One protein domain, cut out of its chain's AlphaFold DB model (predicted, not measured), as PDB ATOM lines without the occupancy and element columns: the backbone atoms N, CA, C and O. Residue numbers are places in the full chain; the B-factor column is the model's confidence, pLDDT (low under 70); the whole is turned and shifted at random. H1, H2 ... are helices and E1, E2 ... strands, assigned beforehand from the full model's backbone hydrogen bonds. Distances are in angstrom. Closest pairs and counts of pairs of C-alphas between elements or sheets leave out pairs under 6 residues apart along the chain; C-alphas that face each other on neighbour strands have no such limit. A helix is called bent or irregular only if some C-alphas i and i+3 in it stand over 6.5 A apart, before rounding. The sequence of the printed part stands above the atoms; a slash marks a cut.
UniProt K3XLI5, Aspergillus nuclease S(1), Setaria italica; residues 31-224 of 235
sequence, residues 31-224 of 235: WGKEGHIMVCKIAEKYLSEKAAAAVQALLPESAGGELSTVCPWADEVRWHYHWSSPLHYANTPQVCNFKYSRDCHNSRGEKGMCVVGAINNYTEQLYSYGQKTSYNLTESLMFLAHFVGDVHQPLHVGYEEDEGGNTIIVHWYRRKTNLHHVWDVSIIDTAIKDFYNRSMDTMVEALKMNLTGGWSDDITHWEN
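Overview. This is residues 31 to 224 of the 235 residues of the protein "Aspergillus nuclease S(1)" of Setaria italica (UniProt K3XLI5). The helical hairpin of H7 and H8 lies at the heart of a rounded, mostly helical body, with H8 as the helix on which the others gather: the short helix H4 packs on it, H2 meets its first residues, and residues 35 to 40 of H1 meet its residues 145 to 149 at a steep angle. H9 packs on the first residues of H1 and leads out to a small strand hairpin, E1 and E2, far from the core; H10 packs on H1 and makes a corner with H11. The printed part has 194 residues with eleven named helices and two named strands, in the order H1 to H8, E1, E2, H9 to H11; the sheet E1 - E2 is antiparallel and the class is mostly helix. The whole is compact, with a radius of gyration of the C-alphas of 17.4 A and spans of 50 by 45 by 35 A.

Along the chain. E1 is residues 169 to 172 and E2 residues 175 to 178. H9, residues 179 to 195, is 22.0 A long and begins at C-alpha 179 (223.724, 357.605, 231.496); it is irregular, with C-alphas 184 and 187 7.4 A apart, and has a kink of 42 degrees near residue 186. H1, residues 34 to 46, measures 19.1 A from C-alpha 34 (236.335, 363.657, 221.197). H7, residues 115 to 126, measures 16.4 A, H8, residues 137 to 150, 19.5 A, and H10, residues 200 to 211, 16.6 A. The others are H2, 49 to 58; H3, 67 to 70; H4, 73 to 77; H5, 85 to 88; H6, 100 to 103; and H11, 216 to 222, only just irregular, with C-alphas 217 and 220 6.7 A apart, ending at C-alpha 222 (219.756, 374.505, 211.527).

Arrangement. In the hairpin E1 and E2, N 170 and O 177 are within hydrogen-bond range at 2.9 A. The closest C-alphas of E1 and H9 are those of Val 170 and Leu 179, 6.3 A. H9 touches H1 with residues 184 to 189 alone, closest at the C-alphas of Asp 184 and Gly 35, 7.2 A. H10 touches H1 at a steep tilt of 47 degrees, the same way, closest at Val 204 and Met 38, 6.0 A between C-alphas. H11 is close to H10 but not clearly touching, about perpendicular at 86 degrees. H8, the hub, touches five helices: H7 at a shallow tilt of 29 degrees, opposite ways, closest at the C-alphas of Ser 140 and Tyr 122, 5.1 A; H1, at His 36 and Gly 149, 6.0 A; H2, at Leu 58 and Thr 138, 5.0 A; H4, at Ala 74 and Phe 143, 5.9 A; and H5 only just, with 3 pairs of C-alphas within 8 A. H3 touches H1, and H6 is close to H7 but not clearly touching. Every O i to N i+4 pair is within hydrogen-bond range in H2, H4, H7 and H10, but 7 of 9 in H1, 9 of 10 in H8, 11 of 13 in H9 and 1 of 3 in H11, which has 2 of 4 O i to N i+3 pairs; H3, H5 and H6 are too short for an O i to N i+4 pair.

Size, cuts and confidence. The two C-alphas farthest apart, of Lys 132 and Arg 174, are 54.7 A apart. The printed part has no cut; the long links are H5 to H6, H6 to H7 and H8 to E1. The mean pLDDT of the printed part is 96.1, and residue 31 alone is under 70.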
ATOM      1  N   TRP A  31     231.140 367.207 226.283       68.00
ATOM      2  CA  TRP A  31     231.064 366.322 225.086       68.00
ATOM      3  C   TRP A  31     232.254 365.336 224.968       68.00
ATOM      4  O   TRP A  31     232.904 365.208 223.920       68.00
ATOM      5  N   GLY A  32     232.600 364.667 226.069       83.94
ATOM      6  CA  GLY A  32     233.875 363.971 226.215       83.94
ATOM      7  C   GLY A  32     235.045 364.909 225.902       83.94
ATOM      8  O   GLY A  32     234.973 366.115 226.130       83.94
ATOM      9  N   LYS A  33     236.109 364.389 225.289       93.69
ATOM     10  CA  LYS A  33     237.092 365.234 224.588       93.69
ATOM     11  C   LYS A  33     236.852 365.209 223.080       93.69
ATOM     12  O   LYS A  33     236.956 366.220 222.384       93.69
ATOM     13  N   GLU A  34     236.520 364.026 222.588       95.50
ATOM     14  CA  GLU A  34     236.335 363.657 221.197       95.50
ATOM     15  C   GLU A  34     235.164 364.429 220.571       95.50
ATOM     16  O   GLU A  34     235.309 364.954 219.469       95.50
ATOM     17  N   GLY A  35     234.032 364.569 221.274       96.75
ATOM     18  CA  GLY A  35     232.860 365.297 220.780       96.75
ATOM     19  C   GLY A  35     233.155 366.774 220.514       96.75
ATOM     20  O   GLY A  35     232.919 367.245 219.401       96.75
ATOM     21  N   HIS A  36     233.771 367.485 221.465       97.94
ATOM     22  CA  HIS A  36     234.175 368.885 221.270       97.94
ATOM     23  C   HIS A  36     235.176 369.073 220.126       97.94
ATOM     24  O   HIS A  36     235.036 370.009 219.336       97.94
ATOM     25  N   ILE A  37     236.171 368.185 220.006       97.69
ATOM     26  CA  ILE A  37     237.130 368.231 218.893       97.69
ATOM     27  C   ILE A  37     236.389 368.056 217.562       97.69
ATOM     28  O   ILE A  37     236.609 368.848 216.647       97.69
ATOM     29  N   MET A  38     235.485 367.076 217.452       97.81
ATOM     30  CA  MET A  38     234.712 366.836 216.227       97.81
ATOM     31  C   MET A  38     233.808 368.017 215.860       97.81
ATOM     32  O   MET A  38     233.845 368.459 214.710       97.81
ATOM     33  N   VAL A  39     233.041 368.562 216.814       97.38
ATOM     34  CA  VAL A  39     232.174 369.736 216.594       97.38
ATOM     35  C   VAL A  39     232.993 370.907 216.051       97.38
ATOM     36  O   VAL A  39     232.613 371.509 215.047       97.38
ATOM     37  N   CYS A  40     234.157 371.181 216.640       97.75
ATOM     38  CA  CYS A  40     235.015 372.267 216.184       97.75
ATOM     39  C   CYS A  40     235.696 371.990 214.837       97.75
ATOM     40  O   CYS A  40     235.685 372.875 213.985       97.75
ATOM     41  N   LYS A  41     236.193 370.769 214.573       97.25
ATOM     42  CA  LYS A  41     236.746 370.400 213.252       97.25
ATOM     43  C   LYS A  41     235.708 370.517 212.132       97.25
ATOM     44  O   LYS A  41     236.058 370.859 211.001       97.25
ATOM     45  N   ILE A  42     234.437 370.244 212.433       97.00
ATOM     46  CA  ILE A  42     233.327 370.499 211.512       97.00
ATOM     47  C   ILE A  42     233.146 372.012 211.353       97.00
ATOM     48  O   ILE A  42     233.263 372.508 210.235       97.00
ATOM     49  N   ALA A  43     232.938 372.755 212.446       96.50
ATOM     50  CA  ALA A  43     232.672 374.197 212.422       96.50
ATOM     51  C   ALA A  43     233.745 375.010 211.674       96.50
ATOM     52  O   ALA A  43     233.398 375.863 210.856       96.50
ATOM     53  N   GLU A  44     235.034 374.702 211.871       93.69
ATOM     54  CA  GLU A  44     236.166 375.344 211.182       93.69
ATOM     55  C   GLU A  44     236.019 375.325 209.652       93.69
ATOM     56  O   GLU A  44     236.407 376.283 208.981       93.69
ATOM     57  N   LYS A  45     235.405 374.277 209.083       92.69
ATOM     58  CA  LYS A  45     235.204 374.152 207.633       92.69
ATOM     59  C   LYS A  45     234.105 375.070 207.078       92.69
ATOM     60  O   LYS A  45     234.131 375.358 205.879       92.69
ATOM     61  N   TYR A  46     233.178 375.523 207.921       93.56
ATOM     62  CA  TYR A  46     232.033 376.367 207.549       93.56
ATOM     63  C   TYR A  46     232.198 377.836 207.983       93.56
ATOM     64  O   TYR A  46     231.328 378.666 207.721       93.56
ATOM     65  N   LEU A  47     233.330 378.201 208.598       95.81
ATOM     66  CA  LEU A  47     233.650 379.599 208.882       95.81
ATOM     67  C   LEU A  47     233.798 380.405 207.582       95.81
ATOM     68  O   LEU A  47     234.598 380.075 206.708       95.81
ATOM     69  N   SER A  48     233.087 381.533 207.490       96.75
ATOM     70  CA  SER A  48     233.375 382.556 206.471       96.75
ATOM     71  C   SER A  48     234.821 383.056 206.589       96.75
ATOM     72  O   SER A  48     235.369 383.084 207.690       96.75
ATOM     73  N   GLU A  49     235.421 383.546 205.499       97.62
ATOM     74  CA  GLU A  49     236.809 384.051 205.487       97.62
ATOM     75  C   GLU A  49     237.092 385.062 206.614       97.62
ATOM     76  O   GLU A  49     238.121 384.991 207.286       97.62
ATOM     77  N   LYS A  50     236.140 385.968 206.884       97.06
ATOM     78  CA  LYS A  50     236.235 386.947 207.976       97.06
ATOM     79  C   LYS A  50     236.212 386.285 209.359       97.06
ATOM     80  O   LYS A  50     236.940 386.722 210.248       97.06
ATOM     81  N   ALA A  51     235.372 385.267 209.551       97.19
ATOM     82  CA  ALA A  51     235.287 384.533 210.811       97.19
ATOM     83  C   ALA A  51     236.540 383.675 211.035       97.19
ATOM     84  O   ALA A  51     237.113 383.728 212.118       97.19
ATOM     85  N   ALA A  52     237.026 382.984 210.000       97.94
ATOM     86  CA  ALA A  52     238.278 382.234 210.043       97.94
ATOM     87  C   ALA A  52     239.466 383.144 210.403       97.94
ATOM     88  O   ALA A  52     240.221 382.828 211.316       97.94
ATOM     89  N   ALA A  53     239.588 384.318 209.773       97.88
ATOM     90  CA  ALA A  53     240.635 385.287 210.103       97.88
ATOM     91  C   ALA A  53     240.547 385.807 211.553       97.88
ATOM     92  O   ALA A  53     241.577 385.984 212.200       97.88
ATOM     93  N   ALA A  54     239.338 386.030 212.083       98.00
ATOM     94  CA  ALA A  54     239.144 386.430 213.478       98.00
ATOM     95  C   ALA A  54     239.484 385.297 214.465       98.00
ATOM     96  O   ALA A  54     240.138 385.553 215.470       98.00
ATOM     97  N   VAL A  55     239.107 384.051 214.157       98.19
ATOM     98  CA  VAL A  55     239.489 382.861 214.938       98.19
ATOM     99  C   VAL A  55     241.010 382.723 214.982       98.19
ATOM    100  O   VAL A  55     241.576 382.691 216.069       98.19
ATOM    101  N   GLN A  56     241.691 382.752 213.833       98.12
ATOM    102  CA  GLN A  56     243.158 382.660 213.769       98.12
ATOM    103  C   GLN A  56     243.869 383.784 214.542       98.12
ATOM    104  O   GLN A  56     244.918 383.550 215.132       98.12
ATOM    105  N   ALA A  57     243.301 384.993 214.575       97.94
ATOM    106  CA  ALA A  57     243.852 386.118 215.334       97.94
ATOM    107  C   ALA A  57     243.596 386.043 216.855       97.94
ATOM    108  O   ALA A  57     244.276 386.734 217.613       97.94
ATOM    109  N   LEU A  58     242.610 385.253 217.296       98.31
ATOM    110  CA  LEU A  58     242.251 385.073 218.708       98.31
ATOM    111  C   LEU A  58     242.825 383.792 219.323       98.31
ATOM    112  O   LEU A  58     242.946 383.728 220.546       98.31
ATOM    113  N   LEU A  59     243.154 382.777 218.522       98.19
ATOM    114  CA  LEU A  59     243.711 381.523 219.025       98.19
ATOM    115  C   LEU A  59     245.096 381.732 219.667       98.19
ATOM    116  O   LEU A  59     245.929 382.458 219.122       98.19
ATOM    117  N   PRO A  60     245.384 381.077 220.809       97.06
ATOM    118  CA  PRO A  60     246.722 381.084 221.384       97.06
ATOM    119  C   PRO A  60     247.687 380.269 220.512       97.06
ATOM    120  O   PRO A  60     247.286 379.307 219.859       97.06
ATOM    121  N   GLU A  61     248.984 380.587 220.561       96.38
ATOM    122  CA  GLU A  61     250.030 379.865 219.811       96.38
ATOM    123  C   GLU A  61     250.013 378.346 220.086       96.38
ATOM    124  O   GLU A  61     250.201 377.536 219.178       96.38
ATOM    125  N   SER A  62     249.678 377.946 221.318       94.19
ATOM    126  CA  SER A  62     249.528 376.545 221.732       94.19
ATOM    127  C   SER A  62     248.400 375.779 221.026       94.19
ATOM    128  O   SER A  62     248.399 374.551 221.077       94.19
ATOM    129  N   ALA A  63     247.459 376.462 220.366       95.75
ATOM    130  CA  ALA A  63     246.417 375.830 219.555       95.75
ATOM    131  C   ALA A  63     246.940 375.310 218.202       95.75
ATOM    132  O   ALA A  63     246.244 374.551 217.529       95.75
ATOM    133  N   GLY A  64     248.134 375.743 217.770       95.88
ATOM    134  CA  GLY A  64     248.712 375.372 216.472       95.88
ATOM    135  C   GLY A  64     247.953 375.919 215.256       95.88
ATOM    136  O   GLY A  64     248.186 375.456 214.144       95.88
ATOM    137  N   GLY A  65     247.045 376.880 215.456       94.38
ATOM    138  CA  GLY A  65     246.131 377.373 214.422       94.38
ATOM    139  C   GLY A  65     244.864 376.531 214.231       94.38
ATOM    140  O   GLY A  65     244.100 376.820 213.316       94.38
ATOM    141  N   GLU A  66     244.597 375.529 215.076       95.94
ATOM    142  CA  GLU A  66     243.351 374.747 215.044       95.94
ATOM    143  C   GLU A  66     242.464 375.079 216.255       95.94
ATOM    144  O   GLU A  66     242.858 374.887 217.409       95.94
ATOM    145  N   LEU A  67     241.234 375.538 216.004       97.50
ATOM    146  CA  LEU A  67     240.226 375.788 217.043       97.50
ATOM    147  C   LEU A  67     239.879 374.493 217.785       97.50
ATOM    148  O   LEU A  67     239.728 374.497 219.006       97.50
ATOM    149  N   SER A  68     239.819 373.370 217.065       96.75
ATOM    150  CA  SER A  68     239.546 372.062 217.663       96.75
ATOM    151  C   SER A  68     240.534 371.650 218.768       96.75
ATOM    152  O   SER A  68     240.115 370.980 219.710       96.75
ATOM    153  N   THR A  69     241.789 372.123 218.743       96.69
ATOM    154  CA  THR A  69     242.782 371.893 219.814       96.69
ATOM    155  C   THR A  69     242.346 372.479 221.159       96.69
ATOM    156  O   THR A  69     242.648 371.905 222.205       96.69
ATOM    157  N   VAL A  70     241.639 373.615 221.147       97.19
ATOM    158  CA  VAL A  70     241.243 374.354 222.360       97.19
ATOM    159  C   VAL A  70     239.781 374.167 222.757       97.19
ATOM    160  O   VAL A  70     239.402 374.588 223.843       97.19
ATOM    161  N   CYS A  71     238.951 373.511 221.946       96.56
ATOM    162  CA  CYS A  71     237.543 373.306 222.296       96.56
ATOM    163  C   CYS A  71     237.287 372.489 223.578       96.56
ATOM    164  O   CYS A  71     236.305 372.787 224.248       96.56
ATOM    165  N   PRO A  72     238.138 371.535 224.006       96.62
ATOM    166  CA  PRO A  72     237.998 370.896 225.325       96.62
ATOM    167  C   PRO A  72     238.398 371.776 226.529       96.62
ATOM    168  O   PRO A  72     238.183 371.381 227.670       96.62
ATOM    169  N   TRP A  73     239.001 372.953 226.319       97.62
ATOM    170  CA  TRP A  73     239.652 373.736 227.384       97.62
ATOM    171  C   TRP A  73     238.723 374.169 228.528       97.62
ATOM    172  O   TRP A  73     239.170 374.237 229.673       97.62
ATOM    173  N   ALA A  74     237.445 374.454 228.256       98.19
ATOM    174  CA  ALA A  74     236.524 374.932 229.289       98.19
ATOM    175  C   ALA A  74     236.356 373.909 230.435       98.19
ATOM    176  O   ALA A  74     236.342 374.296 231.605       98.19
ATOM    177  N   ASP A  75     236.344 372.608 230.119       96.50
ATOM    178  CA  ASP A  75     236.325 371.521 231.110       96.50
ATOM    179  C   ASP A  75     237.623 371.403 231.917       96.50
ATOM    180  O   ASP A  75     237.609 371.019 233.090       96.50
ATOM    181  N   GLU A  76     238.762 371.770 231.331       94.38
ATOM    182  CA  GLU A  76     240.033 371.813 232.056       94.38
ATOM    183  C   GLU A  76     240.035 372.955 233.087       94.38
ATOM    184  O   GLU A  76     240.525 372.793 234.215       94.38
ATOM    185  N   VAL A  77     239.451 374.110 232.736       96.12
ATOM    186  CA  VAL A  77     239.452 375.298 233.603       96.12
ATOM    187  C   VAL A  77     238.274 375.405 234.560       96.12
ATOM    188  O   VAL A  77     238.435 376.104 235.553       96.12
ATOM    189  N   ARG A  78     237.149 374.695 234.393       93.75
ATOM    190  CA  ARG A  78     235.984 374.784 235.315       93.75
ATOM    191  C   ARG A  78     236.293 374.485 236.792       93.75
ATOM    192  O   ARG A  78     235.553 374.908 237.681       93.75
ATOM    193  N   TRP A  79     237.405 373.797 237.060       89.25
ATOM    194  CA  TRP A  79     237.943 373.511 238.399       89.25
ATOM    195  C   TRP A  79     238.858 374.607 238.968       89.25
ATOM    196  O   TRP A  79     239.112 374.622 240.166       89.25
ATOM    197  N   HIS A  80     239.348 375.517 238.129       95.44
ATOM    198  CA  HIS A  80     240.119 376.706 238.511       95.44
ATOM    199  C   HIS A  80     239.214 377.950 238.513       95.44
ATOM    200  O   HIS A  80     239.265 378.794 239.407       95.44
ATOM    201  N   TYR A  81     238.327 378.025 237.526       97.00
ATOM    202  CA  TYR A  81     237.266 378.998 237.341       97.00
ATOM    203  C   TYR A  81     235.940 378.385 237.803       97.00
ATOM    204  O   TYR A  81     235.042 378.146 237.009       97.00
ATOM    205  N   HIS A  82     235.787 378.135 239.109       96.06
ATOM    206  CA  HIS A  82     234.580 377.495 239.667       96.06
ATOM    207  C   HIS A  82     233.251 378.165 239.269       96.06
ATOM    208  O   HIS A  82     232.211 377.512 239.250       96.06
ATOM    209  N   TRP A  83     233.276 379.458 238.932       97.19
ATOM    210  CA  TRP A  83     232.121 380.196 238.417       97.19
ATOM    211  C   TRP A  83     231.646 379.712 237.035       97.19
ATOM    212  O   TRP A  83     230.479 379.926 236.715       97.19
ATOM    213  N   SER A  84     232.501 379.059 236.233       98.12
ATOM    214  CA  SER A  84     232.153 378.536 234.905       98.12
ATOM    215  C   SER A  84     231.545 377.134 234.951       98.12
ATOM    216  O   SER A  84     230.861 376.755 234.012       98.12
ATOM    217  N   SER A  85     231.709 376.377 236.043       97.12
ATOM    218  CA  SER A  85     231.131 375.028 236.186       97.12
ATOM    219  C   SER A  85     229.624 374.921 235.859       97.12
ATOM    220  O   SER A  85     229.275 374.002 235.122       97.12
ATOM    221  N   PRO A  86     228.722 375.816 236.321       97.81
ATOM    222  CA  PRO A  86     227.303 375.767 235.941       97.81
ATOM    223  C   PRO A  86     227.017 376.236 234.503       97.81
ATOM    224  O   PRO A  86     225.874 376.184 234.069       97.81
ATOM    225  N   LEU A  87     228.017 376.721 233.760       98.69
ATOM    226  CA  LEU A  87     227.855 377.182 232.378       98.69
ATOM    227  C   LEU A  87     227.928 376.044 231.348       98.69
ATOM    228  O   LEU A  87     227.660 376.296 230.185       98.69
ATOM    229  N   HIS A  88     228.245 374.815 231.756       98.50
ATOM    230  CA  HIS A  88     228.283 373.646 230.862       98.50
ATOM    231  C   HIS A  88     226.907 372.990 230.650       98.50
ATOM    232  O   HIS A  88     226.750 372.128 229.802       98.50
ATOM    233  N   TYR A  89     225.887 373.363 231.428       98.25
ATOM    234  CA  TYR A  89     224.579 372.704 231.384       98.25
ATOM    235  C   TYR A  89     223.428 373.672 231.687       98.25
ATOM    236  O   TYR A  89     223.629 374.841 232.030       98.25
ATOM    237  N   ALA A  90     222.198 373.193 231.538       97.50
ATOM    238  CA  ALA A  90     220.978 373.846 231.985       97.50
ATOM    239  C   ALA A  90     220.040 372.806 232.608       97.50
ATOM    240  O   ALA A  90     219.560 371.900 231.930       97.50
ATOM    241  N   ASN A  91     219.760 372.959 233.900       97.12
ATOM    242  CA  ASN A  91     218.854 372.075 234.623       97.12
ATOM    243  C   ASN A  91     217.398 372.419 234.297       97.12
ATOM    244  O   ASN A  91     216.971 373.561 234.457       97.12
ATOM    245  N   THR A  92     216.622 371.419 233.890       96.44
ATOM    246  CA  THR A  92     215.162 371.516 233.772       96.44
ATOM    247  C   THR A  92     214.488 370.735 234.908       96.44
ATOM    248  O   THR A  92     215.047 369.747 235.383       96.44
ATOM    249  N   PRO A  93     213.287 371.127 235.374       94.12
ATOM    250  CA  PRO A  93     212.453 370.226 236.172       94.12
ATOM    251  C   PRO A  93     211.969 369.057 235.295       94.12
ATOM    252  O   PRO A  93     212.108 369.129 234.077       94.12
ATOM    253  N   GLN A  94     211.328 368.031 235.873       90.56
ATOM    254  CA  GLN A  94     210.798 366.831 235.176       90.56
ATOM    255  C   GLN A  94     209.700 367.111 234.116       90.56
ATOM    256  O   GLN A  94     208.546 366.694 234.242       90.56
ATOM    257  N   VAL A  95     210.042 367.848 233.061       91.50
ATOM    258  CA  VAL A  95     209.188 368.264 231.948       91.50
ATOM    259  C   VAL A  95     210.016 368.309 230.665       91.50
ATOM    260  O   VAL A  95     211.114 368.848 230.640       91.50
ATOM    261  N   CYS A  96     209.460 367.835 229.554       92.50
ATOM    262  CA  CYS A  96     210.152 367.846 228.260       92.50
ATOM    263  C   CYS A  96     210.085 369.232 227.574       92.50
ATOM    264  O   CYS A  96     209.572 369.354 226.463       92.50
ATOM    265  N   ASN A  97     210.501 370.301 228.259       93.50
ATOM    266  CA  ASN A  97     210.691 371.638 227.682       93.50
ATOM    267  C   ASN A  97     211.702 372.450 228.488       93.50
ATOM    268  O   ASN A  97     211.616 372.480 229.712       93.50
ATOM    269  N   PHE A  98     212.549 373.203 227.791       94.81
ATOM    270  CA  PHE A  98     213.353 374.276 228.367       94.81
ATOM    271  C   PHE A  98     212.595 375.616 228.315       94.81
ATOM    272  O   PHE A  98     211.827 375.876 227.386       94.81
ATOM    273  N   LYS A  99     212.804 376.470 229.321       95.50
ATOM    274  CA  LYS A  99     212.362 377.870 229.371       95.50
ATOM    275  C   LYS A  99     213.417 378.704 230.084       95.50
ATOM    276  O   LYS A  99     213.535 378.629 231.305       95.50
ATOM    277  N   TYR A 100     214.107 379.582 229.365       94.88
ATOM    278  CA  TYR A 100     215.250 380.354 229.875       94.88
ATOM    279  C   TYR A 100     214.974 381.099 231.191       94.88
ATOM    280  O   TYR A 100     215.801 381.093 232.099       94.88
ATOM    281  N   SER A 101     213.796 381.715 231.335       94.94
ATOM    282  CA  SER A 101     213.418 382.440 232.558       94.94
ATOM    283  C   SER A 101     213.206 381.531 233.775       94.94
ATOM    284  O   SER A 101     213.451 381.960 234.910       94.94
ATOM    285  N   ARG A 102     212.777 380.282 233.550       95.81
ATOM    286  CA  ARG A 102     212.625 379.245 234.576       95.81
ATOM    287  C   ARG A 102     213.989 378.630 234.888       95.81
ATOM    288  O   ARG A 102     214.434 378.787 236.017       95.81
ATOM    289  N   ASP A 103     214.649 378.087 233.867       97.38
ATOM    290  CA  ASP A 103     215.719 377.080 233.960       97.38
ATOM    291  C   ASP A 103     217.142 377.643 233.887       97.38
ATOM    292  O   ASP A 103     218.079 377.026 234.382       97.38
ATOM    293  N   CYS A 104     217.354 378.815 233.271       97.88
ATOM    294  CA  CYS A 104     218.710 379.342 233.116       97.88
ATOM    295  C   CYS A 104     219.182 380.051 234.390       97.88
ATOM    296  O   CYS A 104     219.135 381.282 234.507       97.88
ATOM    297  N   HIS A 105     219.610 379.259 235.368       97.94
ATOM    298  CA  HIS A 105     220.284 379.701 236.582       97.94
ATOM    299  C   HIS A 105     221.179 378.600 237.153       97.94
ATOM    300  O   HIS A 105     221.005 377.423 236.858       97.94
ATOM    301  N   ASN A 106     222.084 378.986 238.050       97.31
ATOM    302  CA  ASN A 106     222.829 378.031 238.865       97.31
ATOM    303  C   ASN A 106     222.079 377.690 240.168       97.31
ATOM    304  O   ASN A 106     221.015 378.239 240.467       97.31
ATOM    305  N   SER A 107     222.677 376.834 240.999       95.12
ATOM    306  CA  SER A 107     222.139 376.403 242.301       95.12
ATOM    307  C   SER A 107     221.944 377.522 243.340       95.12
ATOM    308  O   SER A 107     221.303 377.299 244.364       95.12
ATOM    309  N   ARG A 108     222.455 378.740 243.093       96.44
ATOM    310  CA  ARG A 108     222.206 379.938 243.919       96.44
ATOM    311  C   ARG A 108     221.025 380.779 243.416       96.44
ATOM    312  O   ARG A 108     220.708 381.801 244.019       96.44
ATOM    313  N   GLY A 109     220.388 380.378 242.314       96.25
ATOM    314  CA  GLY A 109     219.310 381.122 241.657       96.25
ATOM    315  C   GLY A 109     219.784 382.311 240.811       96.25
ATOM    316  O   GLY A 109     218.953 383.098 240.355       96.25
ATOM    317  N   GLU A 110     221.093 382.456 240.580       98.06
ATOM    318  CA  GLU A 110     221.655 383.538 239.762       98.06
ATOM    319  C   GLU A 110     221.277 383.324 238.291       98.06
ATOM    320  O   GLU A 110     221.705 382.358 237.657       98.06
ATOM    321  N   LYS A 111     220.435 384.210 237.751       97.88
ATOM    322  CA  LYS A 111     219.883 384.091 236.393       97.88
ATOM    323  C   LYS A 111     220.957 384.289 235.321       97.88
ATOM    324  O   LYS A 111     221.851 385.113 235.476       97.88
ATOM    325  N   GLY A 112     220.840 383.542 234.223       96.75
ATOM    326  CA  GLY A 112     221.807 383.524 233.120       96.75
ATOM    327  C   GLY A 112     223.005 382.592 233.338       96.75
ATOM    328  O   GLY A 112     223.746 382.344 232.392       96.75
ATOM    329  N   MET A 113     223.180 382.029 234.537       98.25
ATOM    330  CA  MET A 113     224.261 381.086 234.849       98.25
ATOM    331  C   MET A 113     223.905 379.655 234.408       98.25
ATOM    332  O   MET A 113     223.721 378.780 235.247       98.25
ATOM    333  N   CYS A 114     223.763 379.456 233.095       98.38
ATOM    334  CA  CYS A 114     223.571 378.164 232.426       98.38
ATOM    335  C   CYS A 114     224.217 378.196 231.025       98.38
ATOM    336  O   CYS A 114     224.516 379.284 230.529       98.38
ATOM    337  N   VAL A 115     224.346 377.054 230.339       98.31
ATOM    338  CA  VAL A 115     224.945 376.961 228.985       98.31
ATOM    339  C   VAL A 115     224.307 377.889 227.952       98.31
ATOM    340  O   VAL A 115     225.000 378.598 227.225       98.31
ATOM    341  N   VAL A 116     222.979 378.000 227.955       97.44
ATOM    342  CA  VAL A 116     222.245 378.895 227.047       97.44
ATOM    343  C   VAL A 116     222.584 380.368 227.324       97.44
ATOM    344  O   VAL A 116     222.749 381.162 226.400       97.44
ATOM    345  N   GLY A 117     222.732 380.746 228.597       97.75
ATOM    346  CA  GLY A 117     223.147 382.093 228.993       97.75
ATOM    347  C   GLY A 117     224.625 382.369 228.716       97.75
ATOM    348  O   GLY A 117     224.977 383.482 228.325       97.75
ATOM    349  N   ALA A 118     225.477 381.348 228.829       98.31
ATOM    350  CA  ALA A 118     226.890 381.419 228.484       98.31
ATOM    351  C   ALA A 118     227.090 381.679 226.984       98.31
ATOM    352  O   ALA A 118     227.821 382.602 226.627       98.31
ATOM    353  N   ILE A 119     226.382 380.951 226.112       97.69
ATOM    354  CA  ILE A 119     226.406 381.179 224.659       97.69
ATOM    355  C   ILE A 119     226.026 382.628 224.335       97.69
ATOM    356  O   ILE A 119     226.751 383.289 223.593       97.69
ATOM    357  N   ASN A 120     224.945 383.149 224.928       96.31
ATOM    358  CA  ASN A 120     224.522 384.542 224.738       96.31
ATOM    359  C   ASN A 120     225.626 385.531 225.154       96.31
ATOM    360  O   ASN A 120     226.022 386.388 224.368       96.31
ATOM    361  N   ASN A 121     226.167 385.365 226.364       97.56
ATOM    362  CA  ASN A 121     227.209 386.221 226.931       97.56
ATOM    363  C   ASN A 121     228.489 386.228 226.074       97.56
ATOM    364  O   ASN A 121     228.981 387.288 225.695       97.56
ATOM    365  N   TYR A 122     229.030 385.060 225.724       97.94
ATOM    366  CA  TYR A 122     230.280 384.987 224.963       97.94
ATOM    367  C   TYR A 122     230.108 385.374 223.488       97.94
ATOM    368  O   TYR A 122     231.028 385.952 222.905       97.94
ATOM    369  N   THR A 123     228.916 385.177 222.914       96.06
ATOM    370  CA  THR A 123     228.549 385.752 221.610       96.06
ATOM    371  C   THR A 123     228.571 387.283 221.667       96.06
ATOM    372  O   THR A 123     229.233 387.914 220.842       96.06
ATOM    373  N   GLU A 124     227.921 387.895 222.664       95.31
ATOM    374  CA  GLU A 124     227.918 389.354 222.861       95.31
ATOM    375  C   GLU A 124     229.336 389.916 223.066       95.31
ATOM    376  O   GLU A 124     229.699 390.923 222.453       95.31
ATOM    377  N   GLN A 125     230.184 389.237 223.846       97.19
ATOM    378  CA  GLN A 125     231.585 389.635 224.024       97.19
ATOM    379  C   GLN A 125     232.355 389.644 222.694       97.19
ATOM    380  O   GLN A 125     233.056 390.617 222.402       97.19
ATOM    381  N   LEU A 126     232.203 388.613 221.855       96.81
ATOM    382  CA  LEU A 126     232.897 388.515 220.563       96.81
ATOM    383  C   LEU A 126     232.447 389.569 219.542       96.81
ATOM    384  O   LEU A 126     233.244 389.961 218.687       96.81
ATOM    385  N   TYR A 127     231.241 390.131 219.667       94.94
ATOM    386  CA  TYR A 127     230.838 391.301 218.876       94.94
ATOM    387  C   TYR A 127     231.676 392.563 219.165       94.94
ATOM    388  O   TYR A 127     231.707 393.473 218.331       94.94
ATOM    389  N   SER A 128     232.409 392.613 220.286       95.94
ATOM    390  CA  SER A 128     233.392 393.673 220.572       95.94
ATOM    391  C   SER A 128     234.759 393.469 219.893       95.94
ATOM    392  O   SER A 128     235.654 394.303 220.051       95.94
ATOM    393  N   TYR A 129     234.942 392.407 219.095       96.31
ATOM    394  CA  TYR A 129     236.175 392.169 218.340       96.31
ATOM    395  C   TYR A 129     236.520 393.337 217.397       96.31
ATOM    396  O   TYR A 129     235.681 393.838 216.646       96.31
ATOM    397  N   GLY A 130     237.780 393.780 217.445       94.31
ATOM    398  CA  GLY A 130     238.262 394.972 216.736       94.31
ATOM    399  C   GLY A 130     237.931 396.309 217.419       94.31
ATOM    400  O   GLY A 130     238.292 397.359 216.889       94.31
ATOM    401  N   GLN A 131     237.278 396.296 218.585       95.88
ATOM    402  CA  GLN A 131     236.991 397.481 219.399       95.88
ATOM    403  C   GLN A 131     237.824 397.475 220.690       95.88
ATOM    404  O   GLN A 131     238.426 396.470 221.068       95.88
ATOM    405  N   LYS A 132     237.855 398.605 221.408       93.94
ATOM    406  CA  LYS A 132     238.467 398.661 222.742       93.94
ATOM    407  C   LYS A 132     237.529 398.008 223.759       93.94
ATOM    408  O   LYS A 132     236.530 398.609 224.142       93.94
ATOM    409  N   THR A 133     237.888 396.813 224.216       95.62
ATOM    410  CA  THR A 133     237.123 396.014 225.181       95.62
ATOM    411  C   THR A 133     237.975 395.643 226.399       95.62
ATOM    412  O   THR A 133     239.203 395.701 226.340       95.62
ATOM    413  N   SER A 134     237.330 395.297 227.514       96.12
ATOM    414  CA  SER A 134     237.975 394.717 228.705       96.12
ATOM    415  C   SER A 134     237.873 393.190 228.760       96.12
ATOM    416  O   SER A 134     238.434 392.585 229.671       96.12
ATOM    417  N   TYR A 135     237.136 392.569 227.834       97.38
ATOM    418  CA  TYR A 135     236.969 391.117 227.775       97.38
ATOM    419  C   TYR A 135     238.193 390.427 227.166       97.38
ATOM    420  O   TYR A 135     238.801 390.927 226.218       97.38
ATOM    421  N   ASN A 136     238.513 389.239 227.679       98.00
ATOM    422  CA  ASN A 136     239.500 388.353 227.079       98.00
ATOM    423  C   ASN A 136     238.850 387.564 225.933       98.00
ATOM    424  O   ASN A 136     238.305 386.484 226.142       98.00
ATOM    425  N   LEU A 137     238.895 388.115 224.718       98.44
ATOM    426  CA  LEU A 137     238.197 387.538 223.563       98.44
ATOM    427  C   LEU A 137     238.723 386.158 223.131       98.44
ATOM    428  O   LEU A 137     237.991 385.419 222.475       98.44
ATOM    429  N   THR A 138     239.945 385.784 223.524       98.44
ATOM    430  CA  THR A 138     240.462 384.417 223.358       98.44
ATOM    431  C   THR A 138     239.683 383.438 224.236       98.44
ATOM    432  O   THR A 138     239.173 382.440 223.730       98.44
ATOM    433  N   GLU A 139     239.489 383.757 225.520       98.38
ATOM    434  CA  GLU A 139     238.626 382.961 226.405       98.38
ATOM    435  C   GLU A 139     237.168 382.997 225.937       98.38
ATOM    436  O   GLU A 139     236.519 381.955 225.939       98.38
ATOM    437  N   SER A 140     236.655 384.144 225.468       98.50
ATOM    438  CA  SER A 140     235.293 384.231 224.920       98.50
ATOM    439  C   SER A 140     235.084 383.288 223.728       98.50
ATOM    440  O   SER A 140     234.051 382.629 223.648       98.50
ATOM    441  N   LEU A 141     236.065 383.185 222.823       98.56
ATOM    442  CA  LEU A 141     236.037 382.248 221.698       98.56
ATOM    443  C   LEU A 141     236.076 380.789 222.169       98.56
ATOM    444  O   LEU A 141     235.267 379.983 221.714       98.56
ATOM    445  N   MET A 142     236.994 380.454 223.077       98.56
ATOM    446  CA  MET A 142     237.176 379.086 223.576       98.56
ATOM    447  C   MET A 142     235.950 378.602 224.362       98.56
ATOM    448  O   MET A 142     235.475 377.491 224.129       98.56
ATOM    449  N   PHE A 143     235.379 379.454 225.220       98.69
ATOM    450  CA  PHE A 143     234.121 379.174 225.911       98.69
ATOM    451  C   PHE A 143     232.946 379.029 224.942       98.69
ATOM    452  O   PHE A 143     232.206 378.056 225.048       98.69
ATOM    453  N   LEU A 144     232.770 379.943 223.978       98.25
ATOM    454  CA  LEU A 144     231.662 379.839 223.022       98.25
ATOM    455  C   LEU A 144     231.746 378.545 222.199       98.25
ATOM    456  O   LEU A 144     230.738 377.859 222.046       98.25
ATOM    457  N   ALA A 145     232.933 378.198 221.698       98.06
ATOM    458  CA  ALA A 145     233.139 376.990 220.903       98.06
ATOM    459  C   ALA A 145     232.852 375.704 221.704       98.06
ATOM    460  O   ALA A 145     232.266 374.767 221.166       98.06
ATOM    461  N   HIS A 146     233.199 375.682 222.996       98.62
ATOM    462  CA  HIS A 146     232.857 374.585 223.901       98.62
ATOM    463  C   HIS A 146     231.348 374.509 224.177       98.62
ATOM    464  O   HIS A 146     230.733 373.476 223.921       98.62
ATOM    465  N   PHE A 147     230.731 375.611 224.622       98.56
ATOM    466  CA  PHE A 147     229.325 375.635 225.047       98.56
ATOM    467  C   PHE A 147     228.329 375.434 223.897       98.56
ATOM    468  O   PHE A 147     227.249 374.885 224.110       98.56
ATOM    469  N   VAL A 148     228.684 375.820 222.665       96.75
ATOM    470  CA  VAL A 148     227.916 375.439 221.465       96.75
ATOM    471  C   VAL A 148     227.955 373.925 221.242       96.75
ATOM    472  O   VAL A 148     226.971 373.377 220.755       96.75
ATOM    473  N   GLY A 149     229.025 373.232 221.638       97.12
ATOM    474  CA  GLY A 149     228.999 371.780 221.790       97.12
ATOM    475  C   GLY A 149     227.979 371.367 222.851       97.12
ATOM    476  O   GLY A 149     226.993 370.711 222.517       97.12
ATOM    477  N   ASP A 150     228.203 371.765 224.106       98.38
ATOM    478  CA  ASP A 150     227.430 371.326 225.284       98.38
ATOM    479  C   ASP A 150     225.916 371.436 225.111       98.38
ATOM    480  O   ASP A 150     225.184 370.486 225.368       98.38
ATOM    481  N   VAL A 151     225.416 372.562 224.589       96.81
ATOM    482  CA  VAL A 151     223.966 372.756 224.409       96.81
ATOM    483  C   VAL A 151     223.332 371.751 223.431       96.81
ATOM    484  O   VAL A 151     222.119 371.544 223.468       96.81
ATOM    485  N   HIS A 152     224.131 371.112 222.569       96.50
ATOM    486  CA  HIS A 152     223.693 370.036 221.678       96.50
ATOM    487  C   HIS A 152     223.854 368.632 222.289       96.50
ATOM    488  O   HIS A 152     223.412 367.667 221.663       96.50
ATOM    489  N   GLN A 153     224.449 368.482 223.480       97.62
ATOM    490  CA  GLN A 153     224.425 367.230 224.243       97.62
ATOM    491  C   GLN A 153     223.051 367.115 224.927       97.62
ATOM    492  O   GLN A 153     222.750 367.910 225.822       97.62
ATOM    493  N   PRO A 154     222.181 366.154 224.550       96.62
ATOM    494  CA  PRO A 154     220.808 366.111 225.056       96.62
ATOM    495  C   PRO A 154     220.674 366.057 226.583       96.62
ATOM    496  O   PRO A 154     219.673 366.523 227.120       96.62
ATOM    497  N   LEU A 155     221.666 365.511 227.292       97.62
ATOM    498  CA  LEU A 155     221.665 365.405 228.751       97.62
ATOM    499  C   LEU A 155     222.344 366.576 229.482       97.62
ATOM    500  O   LEU A 155     222.240 366.649 230.706       97.62
ATOM    501  N   HIS A 156     222.964 367.524 228.770       97.81
ATOM    502  CA  HIS A 156     223.351 368.820 229.353       97.81
ATOM    503  C   HIS A 156     222.158 369.778 229.455       97.81
ATOM    504  O   HIS A 156     222.208 370.734 230.222       97.81
ATOM    505  N   VAL A 157     221.059 369.504 228.743       96.56
ATOM    506  CA  VAL A 157     219.746 370.146 228.948       96.56
ATOM    507  C   VAL A 157     218.765 369.116 229.533       96.56
ATOM    508  O   VAL A 157     217.671 368.884 229.019       96.56
ATOM    509  N   GLY A 158     219.223 368.429 230.586       95.75
ATOM    510  CA  GLY A 158     218.534 367.318 231.247       95.75
ATOM    511  C   GLY A 158     217.746 367.719 232.499       95.75
ATOM    512  O   GLY A 158     217.489 368.901 232.747       95.75
ATOM    513  N   TYR A 159     217.351 366.723 233.296       97.50
ATOM    514  CA  TYR A 159     216.627 366.944 234.547       97.50
ATOM    515  C   TYR A 159     217.570 367.280 235.708       97.50
ATOM    516  O   TYR A 159     218.669 366.734 235.823       97.50
ATOM    517  N   GLU A 160     217.124 368.163 236.599       96.31
ATOM    518  CA  GLU A 160     217.854 368.493 237.826       96.31
ATOM    519  C   GLU A 160     217.941 367.287 238.768       96.31
ATOM    520  O   GLU A 160     218.989 367.030 239.358       96.31
ATOM    521  N   GLU A 161     216.854 366.521 238.892       96.81
ATOM    522  CA  GLU A 161     216.721 365.469 239.903       96.81
ATOM    523  C   GLU A 161     217.601 364.239 239.644       96.81
ATOM    524  O   GLU A 161     217.852 363.474 240.576       96.81
ATOM    525  N   ASP A 162     218.060 364.042 238.405       97.38
ATOM    526  CA  ASP A 162     218.987 362.970 238.037       97.38
ATOM    527  C   ASP A 162     220.400 363.461 237.662       97.38
ATOM    528  O   ASP A 162     221.251 362.638 237.297       97.38
ATOM    529  N   GLU A 163     220.667 364.763 237.838       96.69
ATOM    530  CA  GLU A 163     221.898 365.470 237.449       96.69
ATOM    531  C   GLU A 163     222.224 365.295 235.951       96.69
ATOM    532  O   GLU A 163     223.348 364.949 235.575       96.69
ATOM    533  N   GLY A 164     221.223 365.449 235.075       96.94
ATOM    534  CA  GLY A 164     221.367 365.168 233.643       96.94
ATOM    535  C   GLY A 164     221.675 363.691 233.372       96.94
ATOM    536  O   GLY A 164     222.477 363.352 232.510       96.94
ATOM    537  N   GLY A 165     221.116 362.781 234.162       98.12
ATOM    538  CA  GLY A 165     221.402 361.351 234.096       98.12
ATOM    539  C   GLY A 165     222.755 360.925 234.681       98.12
ATOM    540  O   GLY A 165     223.108 359.746 234.558       98.12
ATOM    541  N   ASN A 166     223.513 361.808 235.349       98.19
ATOM    542  CA  ASN A 166     224.753 361.419 236.037       98.19
ATOM    543  C   ASN A 166     224.506 360.438 237.194       98.19
ATOM    544  O   ASN A 166     225.352 359.583 237.479       98.19
ATOM    545  N   THR A 167     223.334 360.508 237.826       98.31
ATOM    546  CA  THR A 167     222.923 359.579 238.893       98.31
ATOM    547  C   THR A 167     222.329 358.266 238.360       98.31
ATOM    548  O   THR A 167     222.227 357.284 239.103       98.31
ATOM    549  N   ILE A 168     221.974 358.196 237.069       98.25
ATOM    550  CA  ILE A 168     221.374 357.008 236.443       98.25
ATOM    551  C   ILE A 168     222.480 356.014 236.088       98.25
ATOM    552  O   ILE A 168     223.082 356.055 235.016       98.25
ATOM    553  N   ILE A 169     222.756 355.094 237.009       98.44
ATOM    554  CA  ILE A 169     223.803 354.082 236.858       98.44
ATOM    555  C   ILE A 169     223.363 352.954 235.912       98.44
ATOM    556  O   ILE A 169     222.384 352.253 236.163       98.44
ATOM    557  N   VAL A 170     224.151 352.721 234.862       98.44
ATOM    558  CA  VAL A 170     223.891 351.739 233.795       98.44
ATOM    559  C   VAL A 170     225.122 350.868 233.511       98.44
ATOM    560  O   VAL A 170     226.176 351.006 234.137       98.44
ATOM    561  N   HIS A 171     224.999 349.942 232.558       98.38
ATOM    562  CA  HIS A 171     226.142 349.248 231.965       98.38
ATOM    563  C   HIS A 171     226.192 349.528 230.462       98.38
ATOM    564  O   HIS A 171     225.266 349.175 229.736       98.38
ATOM    565  N   TRP A 172     227.296 350.108 229.993       98.06
ATOM    566  CA  TRP A 172     227.615 350.172 228.570       98.06
ATOM    567  C   TRP A 172     228.353 348.886 228.186       98.06
ATOM    568  O   TRP A 172     229.511 348.661 228.561       98.06
ATOM    569  N   TYR A 173     227.641 347.982 227.509       97.12
ATOM    570  CA  TYR A 173     228.039 346.587 227.298       97.12
ATOM    571  C   TYR A 173     228.460 345.889 228.606       97.12
ATOM    572  O   TYR A 173     227.622 345.448 229.387       97.12
ATOM    573  N   ARG A 174     229.772 345.763 228.847       97.00
ATOM    574  CA  ARG A 174     230.363 345.061 230.000       97.00
ATOM    575  C   ARG A 174     230.936 346.005 231.063       97.00
ATOM    576  O   ARG A 174     231.483 345.518 232.049       97.00
ATOM    577  N   ARG A 175     230.871 347.327 230.862       96.50
ATOM    578  CA  ARG A 175     231.420 348.335 231.783       96.50
ATOM    579  C   ARG A 175     230.290 349.089 232.477       96.50
ATOM    580  O   ARG A 175     229.397 349.602 231.814       96.50
ATOM    581  N   LYS A 176     230.345 349.167 233.808       97.94
ATOM    582  CA  LYS A 176     229.468 350.030 234.608       97.94
ATOM    583  C   LYS A 176     229.825 351.498 234.345       97.94
ATOM    584  O   LYS A 176     231.009 351.824 234.330       97.94
ATOM    585  N   THR A 177     228.823 352.349 234.157       97.94
ATOM    586  CA  THR A 177     228.961 353.807 233.967       97.94
ATOM    587  C   THR A 177     227.654 354.509 234.392       97.94
ATOM    588  O   THR A 177     226.793 353.854 234.986       97.94
ATOM    589  N   ASN A 178     227.486 355.806 234.128       98.44
ATOM    590  CA  ASN A 178     226.200 356.508 234.227       98.44
ATOM    591  C   ASN A 178     225.639 356.855 232.834       98.44
ATOM    592  O   ASN A 178     226.316 356.657 231.824       98.44
ATOM    593  N   LEU A 179     224.385 357.309 232.766       98.50
ATOM    594  CA  LEU A 179     223.724 357.605 231.496       98.50
ATOM    595  C   LEU A 179     224.335 358.827 230.794       98.50
ATOM    596  O   LEU A 179     224.489 358.777 229.579       98.50
ATOM    597  N   HIS A 180     224.735 359.864 231.536       98.38
ATOM    598  CA  HIS A 180     225.401 361.064 231.001       98.38
ATOM    599  C   HIS A 180     226.634 360.687 230.160       98.38
ATOM    600  O   HIS A 180     226.623 360.820 228.937       98.38
ATOM    601  N   HIS A 181     227.587 359.979 230.778       97.75
ATOM    602  CA  HIS A 181     228.815 359.478 230.153       97.75
ATOM    603  C   HIS A 181     228.555 358.485 228.996       97.75
ATOM    604  O   HIS A 181     229.441 358.218 228.172       97.75
ATOM    605  N   VAL A 182     227.362 357.879 228.897       98.25
ATOM    606  CA  VAL A 182     226.998 357.104 227.696       98.25
ATOM    607  C   VAL A 182     226.858 358.020 226.482       98.25
ATOM    608  O   VAL A 182     227.390 357.672 225.428       98.25
ATOM    609  N   TRP A 183     226.219 359.177 226.645       98.44
ATOM    610  CA  TRP A 183     226.053 360.183 225.596       98.44
ATOM    611  C   TRP A 183     227.348 360.946 225.308       98.44
ATOM    612  O   TRP A 183     227.756 360.977 224.149       98.44
ATOM    613  N   ASP A 184     228.022 361.461 226.340       96.88
ATOM    614  CA  ASP A 184     229.244 362.275 226.206       96.88
ATOM    615  C   ASP A 184     230.378 361.544 225.475       96.88
ATOM    616  O   ASP A 184     231.028 362.084 224.583       96.88
ATOM    617  N   VAL A 185     230.625 360.292 225.882       96.31
ATOM    618  CA  VAL A 185     231.834 359.541 225.517       96.31
ATOM    619  C   VAL A 185     231.483 358.204 224.879       96.31
ATOM    620  O   VAL A 185     231.969 357.864 223.804       96.31
ATOM    621  N   SER A 186     230.655 357.394 225.546       98.00
ATOM    622  CA  SER A 186     230.651 355.943 225.295       98.00
ATOM    623  C   SER A 186     230.082 355.564 223.926       98.00
ATOM    624  O   SER A 186     230.586 354.626 223.301       98.00
ATOM    625  N   ILE A 187     229.062 356.284 223.447       98.38
ATOM    626  CA  ILE A 187     228.514 356.126 222.092       98.38
ATOM    627  C   ILE A 187     229.565 356.522 221.045       98.38
ATOM    628  O   ILE A 187     229.824 355.735 220.131       98.38
ATOM    629  N   ILE A 188     230.204 357.687 221.207       97.69
ATOM    630  CA  ILE A 188     231.222 358.216 220.287       97.69
ATOM    631  C   ILE A 188     232.429 357.276 220.203       97.69
ATOM    632  O   ILE A 188     232.753 356.802 219.115       97.69
ATOM    633  N   ASP A 189     233.036 356.918 221.335       97.19
ATOM    634  CA  ASP A 189     234.195 356.017 221.407       97.19
ATOM    635  C   ASP A 189     233.915 354.659 220.757       97.19
ATOM    636  O   ASP A 189     234.756 354.089 220.050       97.19
ATOM    637  N   THR A 190     232.714 354.123 220.993       98.12
ATOM    638  CA  THR A 190     232.300 352.843 220.412       98.12
ATOM    639  C   THR A 190     232.129 352.975 218.903       98.12
ATOM    640  O   THR A 190     232.628 352.123 218.171       98.12
ATOM    641  N   ALA A 191     231.509 354.055 218.420       98.19
ATOM    642  CA  ALA A 191     231.334 354.299 216.993       98.19
ATOM    643  C   ALA A 191     232.676 354.519 216.270       98.19
ATOM    644  O   ALA A 191     232.939 353.860 215.261       98.19
ATOM    645  N   ILE A 192     233.555 355.371 216.814       97.75
ATOM    646  CA  ILE A 192     234.919 355.610 216.313       97.75
ATOM    647  C   ILE A 192     235.675 354.283 216.186       97.75
ATOM    648  O   ILE A 192     236.281 353.995 215.150       97.75
ATOM    649  N   LYS A 193     235.610 353.436 217.218       97.38
ATOM    650  CA  LYS A 193     236.273 352.129 217.245       97.38
ATOM    651  C   LYS A 193     235.686 351.123 216.251       97.38
ATOM    652  O   LYS A 193     236.468 350.465 215.567       97.38
ATOM    653  N   ASP A 194     234.363 350.969 216.216       98.00
ATOM    654  CA  ASP A 194     233.700 349.848 215.535       98.00
ATOM    655  C   ASP A 194     233.350 350.146 214.068       98.00
ATOM    656  O   ASP A 194     233.329 349.218 213.260       98.00
ATOM    657  N   PHE A 195     233.143 351.418 213.695       98.00
ATOM    658  CA  PHE A 195     232.758 351.817 212.331       98.00
ATOM    659  C   PHE A 195     233.805 352.672 211.602       98.00
ATOM    660  O   PHE A 195     233.882 352.609 210.378       98.00
ATOM    661  N   TYR A 196     234.647 353.422 212.323       97.44
ATOM    662  CA  TYR A 196     235.596 354.379 211.727       97.44
ATOM    663  C   TYR A 196     237.072 353.996 211.918       97.44
ATOM    664  O   TYR A 196     237.952 354.853 211.913       97.44
ATOM    665  N   ASN A 197     237.371 352.701 212.084       96.44
ATOM    666  CA  ASN A 197     238.739 352.171 212.221       96.44
ATOM    667  C   ASN A 197     239.581 352.885 213.306       96.44
ATOM    668  O   ASN A 197     240.786 353.075 213.152       96.44
ATOM    669  N   ARG A 198     238.943 353.286 214.416       96.38
ATOM    670  CA  ARG A 198     239.549 354.044 215.530       96.38
ATOM    671  C   ARG A 198     240.060 355.442 215.145       96.38
ATOM    672  O   ARG A 198     240.888 355.998 215.859       96.38
ATOM    673  N   SER A 199     239.570 356.004 214.042       97.31
ATOM    674  CA  SER A 199     239.944 357.322 213.530       97.31
ATOM    675  C   SER A 199     238.799 358.317 213.712       97.31
ATOM    676  O   SER A 199     237.754 358.206 213.067       97.31
ATOM    677  N   MET A 200     239.009 359.313 214.577       96.19
ATOM    678  CA  MET A 200     238.076 360.428 214.757       96.19
ATOM    679  C   MET A 200     237.930 361.239 213.464       96.19
ATOM    680  O   MET A 200     236.811 361.522 213.050       96.19
ATOM    681  N   ASP A 201     239.036 361.540 212.778       96.50
ATOM    682  CA  ASP A 201     239.012 362.311 211.529       96.50
ATOM    683  C   ASP A 201     238.189 361.601 210.440       96.50
ATOM    684  O   ASP A 201     237.485 362.238 209.661       96.50
ATOM    685  N   THR A 202     238.188 360.263 210.420       97.69
ATOM    686  CA  THR A 202     237.345 359.484 209.498       97.69
ATOM    687  C   THR A 202     235.855 359.596 209.838       97.69
ATOM    688  O   THR A 202     235.032 359.638 208.923       97.69
ATOM    689  N   MET A 203     235.494 359.707 211.121       97.81
ATOM    690  CA  MET A 203     234.121 360.015 211.540       97.81
ATOM    691  C   MET A 203     233.734 361.462 211.191       97.81
ATOM    692  O   MET A 203     232.638 361.690 210.685       97.81
ATOM    693  N   VAL A 204     234.642 362.427 211.378       97.31
ATOM    694  CA  VAL A 204     234.444 363.840 211.000       97.31
ATOM    695  C   VAL A 204     234.194 363.989 209.500       97.31
ATOM    696  O   VAL A 204     233.233 364.651 209.109       97.31
ATOM    697  N   GLU A 205     234.995 363.349 208.645       96.56
ATOM    698  CA  GLU A 205     234.760 363.390 207.195       96.56
ATOM    699  C   GLU A 205     233.443 362.706 206.802       96.56
ATOM    700  O   GLU A 205     232.734 363.229 205.945       96.56
ATOM    701  N   ALA A 206     233.050 361.604 207.452       96.56
ATOM    702  CA  ALA A 206     231.749 360.974 207.208       96.56
ATOM    703  C   ALA A 206     230.568 361.894 207.589       96.56
ATOM    704  O   ALA A 206     229.607 362.015 206.827       96.56
ATOM    705  N   LEU A 207     230.656 362.601 208.722       95.81
ATOM    706  CA  LEU A 207     229.662 363.602 209.128       95.81
ATOM    707  C   LEU A 207     229.595 364.768 208.130       95.81
ATOM    708  O   LEU A 207     228.504 365.176 207.736       95.81
ATOM    709  N   LYS A 208     230.744 365.258 207.650       94.31
ATOM    710  CA  LYS A 208     230.815 366.313 206.623       94.31
ATOM    711  C   LYS A 208     230.235 365.868 205.278       94.31
ATOM    712  O   LYS A 208     229.542 366.653 204.638       94.31
ATOM    713  N   MET A 209     230.450 364.614 204.870       94.00
ATOM    714  CA  MET A 209     229.807 364.051 203.676       94.00
ATOM    715  C   MET A 209     228.281 364.031 203.819       94.00
ATOM    716  O   MET A 209     227.586 364.440 202.886       94.00
ATOM    717  N   ASN A 210     227.757 363.638 204.987       93.38
ATOM    718  CA  ASN A 210     226.319 363.680 205.260       93.38
ATOM    719  C   ASN A 210     225.766 365.112 205.227       93.38
ATOM    720  O   ASN A 210     224.739 365.327 204.589       93.38
ATOM    721  N   LEU A 211     226.463 366.095 205.812       91.62
ATOM    722  CA  LEU A 211     226.093 367.515 205.707       91.62
ATOM    723  C   LEU A 211     225.967 367.963 204.240       91.62
ATOM    724  O   LEU A 211     224.975 368.569 203.852       91.62
ATOM    725  N   THR A 212     226.929 367.612 203.385       89.38
ATOM    726  CA  THR A 212     226.885 367.966 201.951       89.38
ATOM    727  C   THR A 212     225.925 367.121 201.101       89.38
ATOM    728  O   THR A 212     225.831 367.352 199.898       89.38
ATOM    729  N   GLY A 213     225.252 366.127 201.689       90.44
ATOM    730  CA  GLY A 213     224.440 365.147 200.969       90.44
ATOM    731  C   GLY A 213     223.182 364.753 201.735       90.44
ATOM    732  O   GLY A 213     222.130 365.344 201.539       90.44
ATOM    733  N   GLY A 214     223.275 363.737 202.597       88.31
ATOM    734  CA  GLY A 214     222.117 363.146 203.282       88.31
ATOM    735  C   GLY A 214     221.304 364.084 204.189       88.31
ATOM    736  O   GLY A 214     220.170 363.740 204.509       88.31
ATOM    737  N   TRP A 215     221.858 365.233 204.590       92.81
ATOM    738  CA  TRP A 215     221.217 366.238 205.453       92.81
ATOM    739  C   TRP A 215     221.161 367.642 204.822       92.81
ATOM    740  O   TRP A 215     220.883 368.615 205.522       92.81
ATOM    741  N   SER A 216     221.436 367.786 203.517       89.75
ATOM    742  CA  SER A 216     221.547 369.109 202.869       89.75
ATOM    743  C   SER A 216     220.286 369.967 203.004       89.75
ATOM    744  O   SER A 216     220.377 371.190 203.113       89.75
ATOM    745  N   ASP A 217     219.121 369.319 203.018       91.56
ATOM    746  CA  ASP A 217     217.813 369.972 203.077       91.56
ATOM    747  C   ASP A 217     217.527 370.566 204.471       91.56
ATOM    748  O   ASP A 217     216.823 371.572 204.584       91.56
ATOM    749  N   ASP A 218     218.131 370.004 205.525       90.69
ATOM    750  CA  ASP A 218     217.949 370.434 206.916       90.69
ATOM    751  C   ASP A 218     218.914 371.559 207.335       90.69
ATOM    752  O   ASP A 218     218.591 372.348 208.225       90.69
ATOM    753  N   ILE A 219     220.078 371.701 206.683       89.00
ATOM    754  CA  ILE A 219     221.107 372.690 207.071       89.00
ATOM    755  C   ILE A 219     220.555 374.118 207.105       89.00
ATOM    756  O   ILE A 219     220.796 374.850 208.064       89.00
ATOM    757  N   THR A 220     219.751 374.508 206.109       88.12
ATOM    758  CA  THR A 220     219.162 375.864 206.060       88.12
ATOM    759  C   THR A 220     218.212 376.117 207.240       88.12
ATOM    760  O   THR A 220     218.000 377.264 207.635       88.12
ATOM    761  N   HIS A 221     217.638 375.062 207.829       89.31
ATOM    762  CA  HIS A 221     216.853 375.168 209.053       89.31
ATOM    763  C   HIS A 221     217.752 375.293 210.291       89.31
ATOM    764  O   HIS A 221     217.488 376.160 211.124       89.31
ATOM    765  N   TRP A 222     218.819 374.492 210.391       90.12
ATOM    766  CA  TRP A 222     219.756 374.505 211.527       90.12
ATOM    767  C   TRP A 222     220.538 375.820 211.650       90.12
ATOM    768  O   TRP A 222     220.745 376.315 212.755       90.12
ATOM    769  N   GLU A 223     220.928 376.429 210.528       89.38
ATOM    770  CA  GLU A 223     221.626 377.724 210.499       89.38
ATOM    771  C   GLU A 223     220.718 378.920 210.866       89.38
ATOM    772  O   GLU A 223     221.204 380.028 211.115       89.38
ATOM    773  N   ASN A 224     219.393 378.734 210.895       86.50
ATOM    774  CA  ASN A 224     218.430 379.827 211.000       86.50
ATOM    775  C   ASN A 224     217.935 380.071 212.436       86.50
ATOM    776  O   ASN A 224     216.846 379.648 212.828       86.50
TER     777      ASN A 224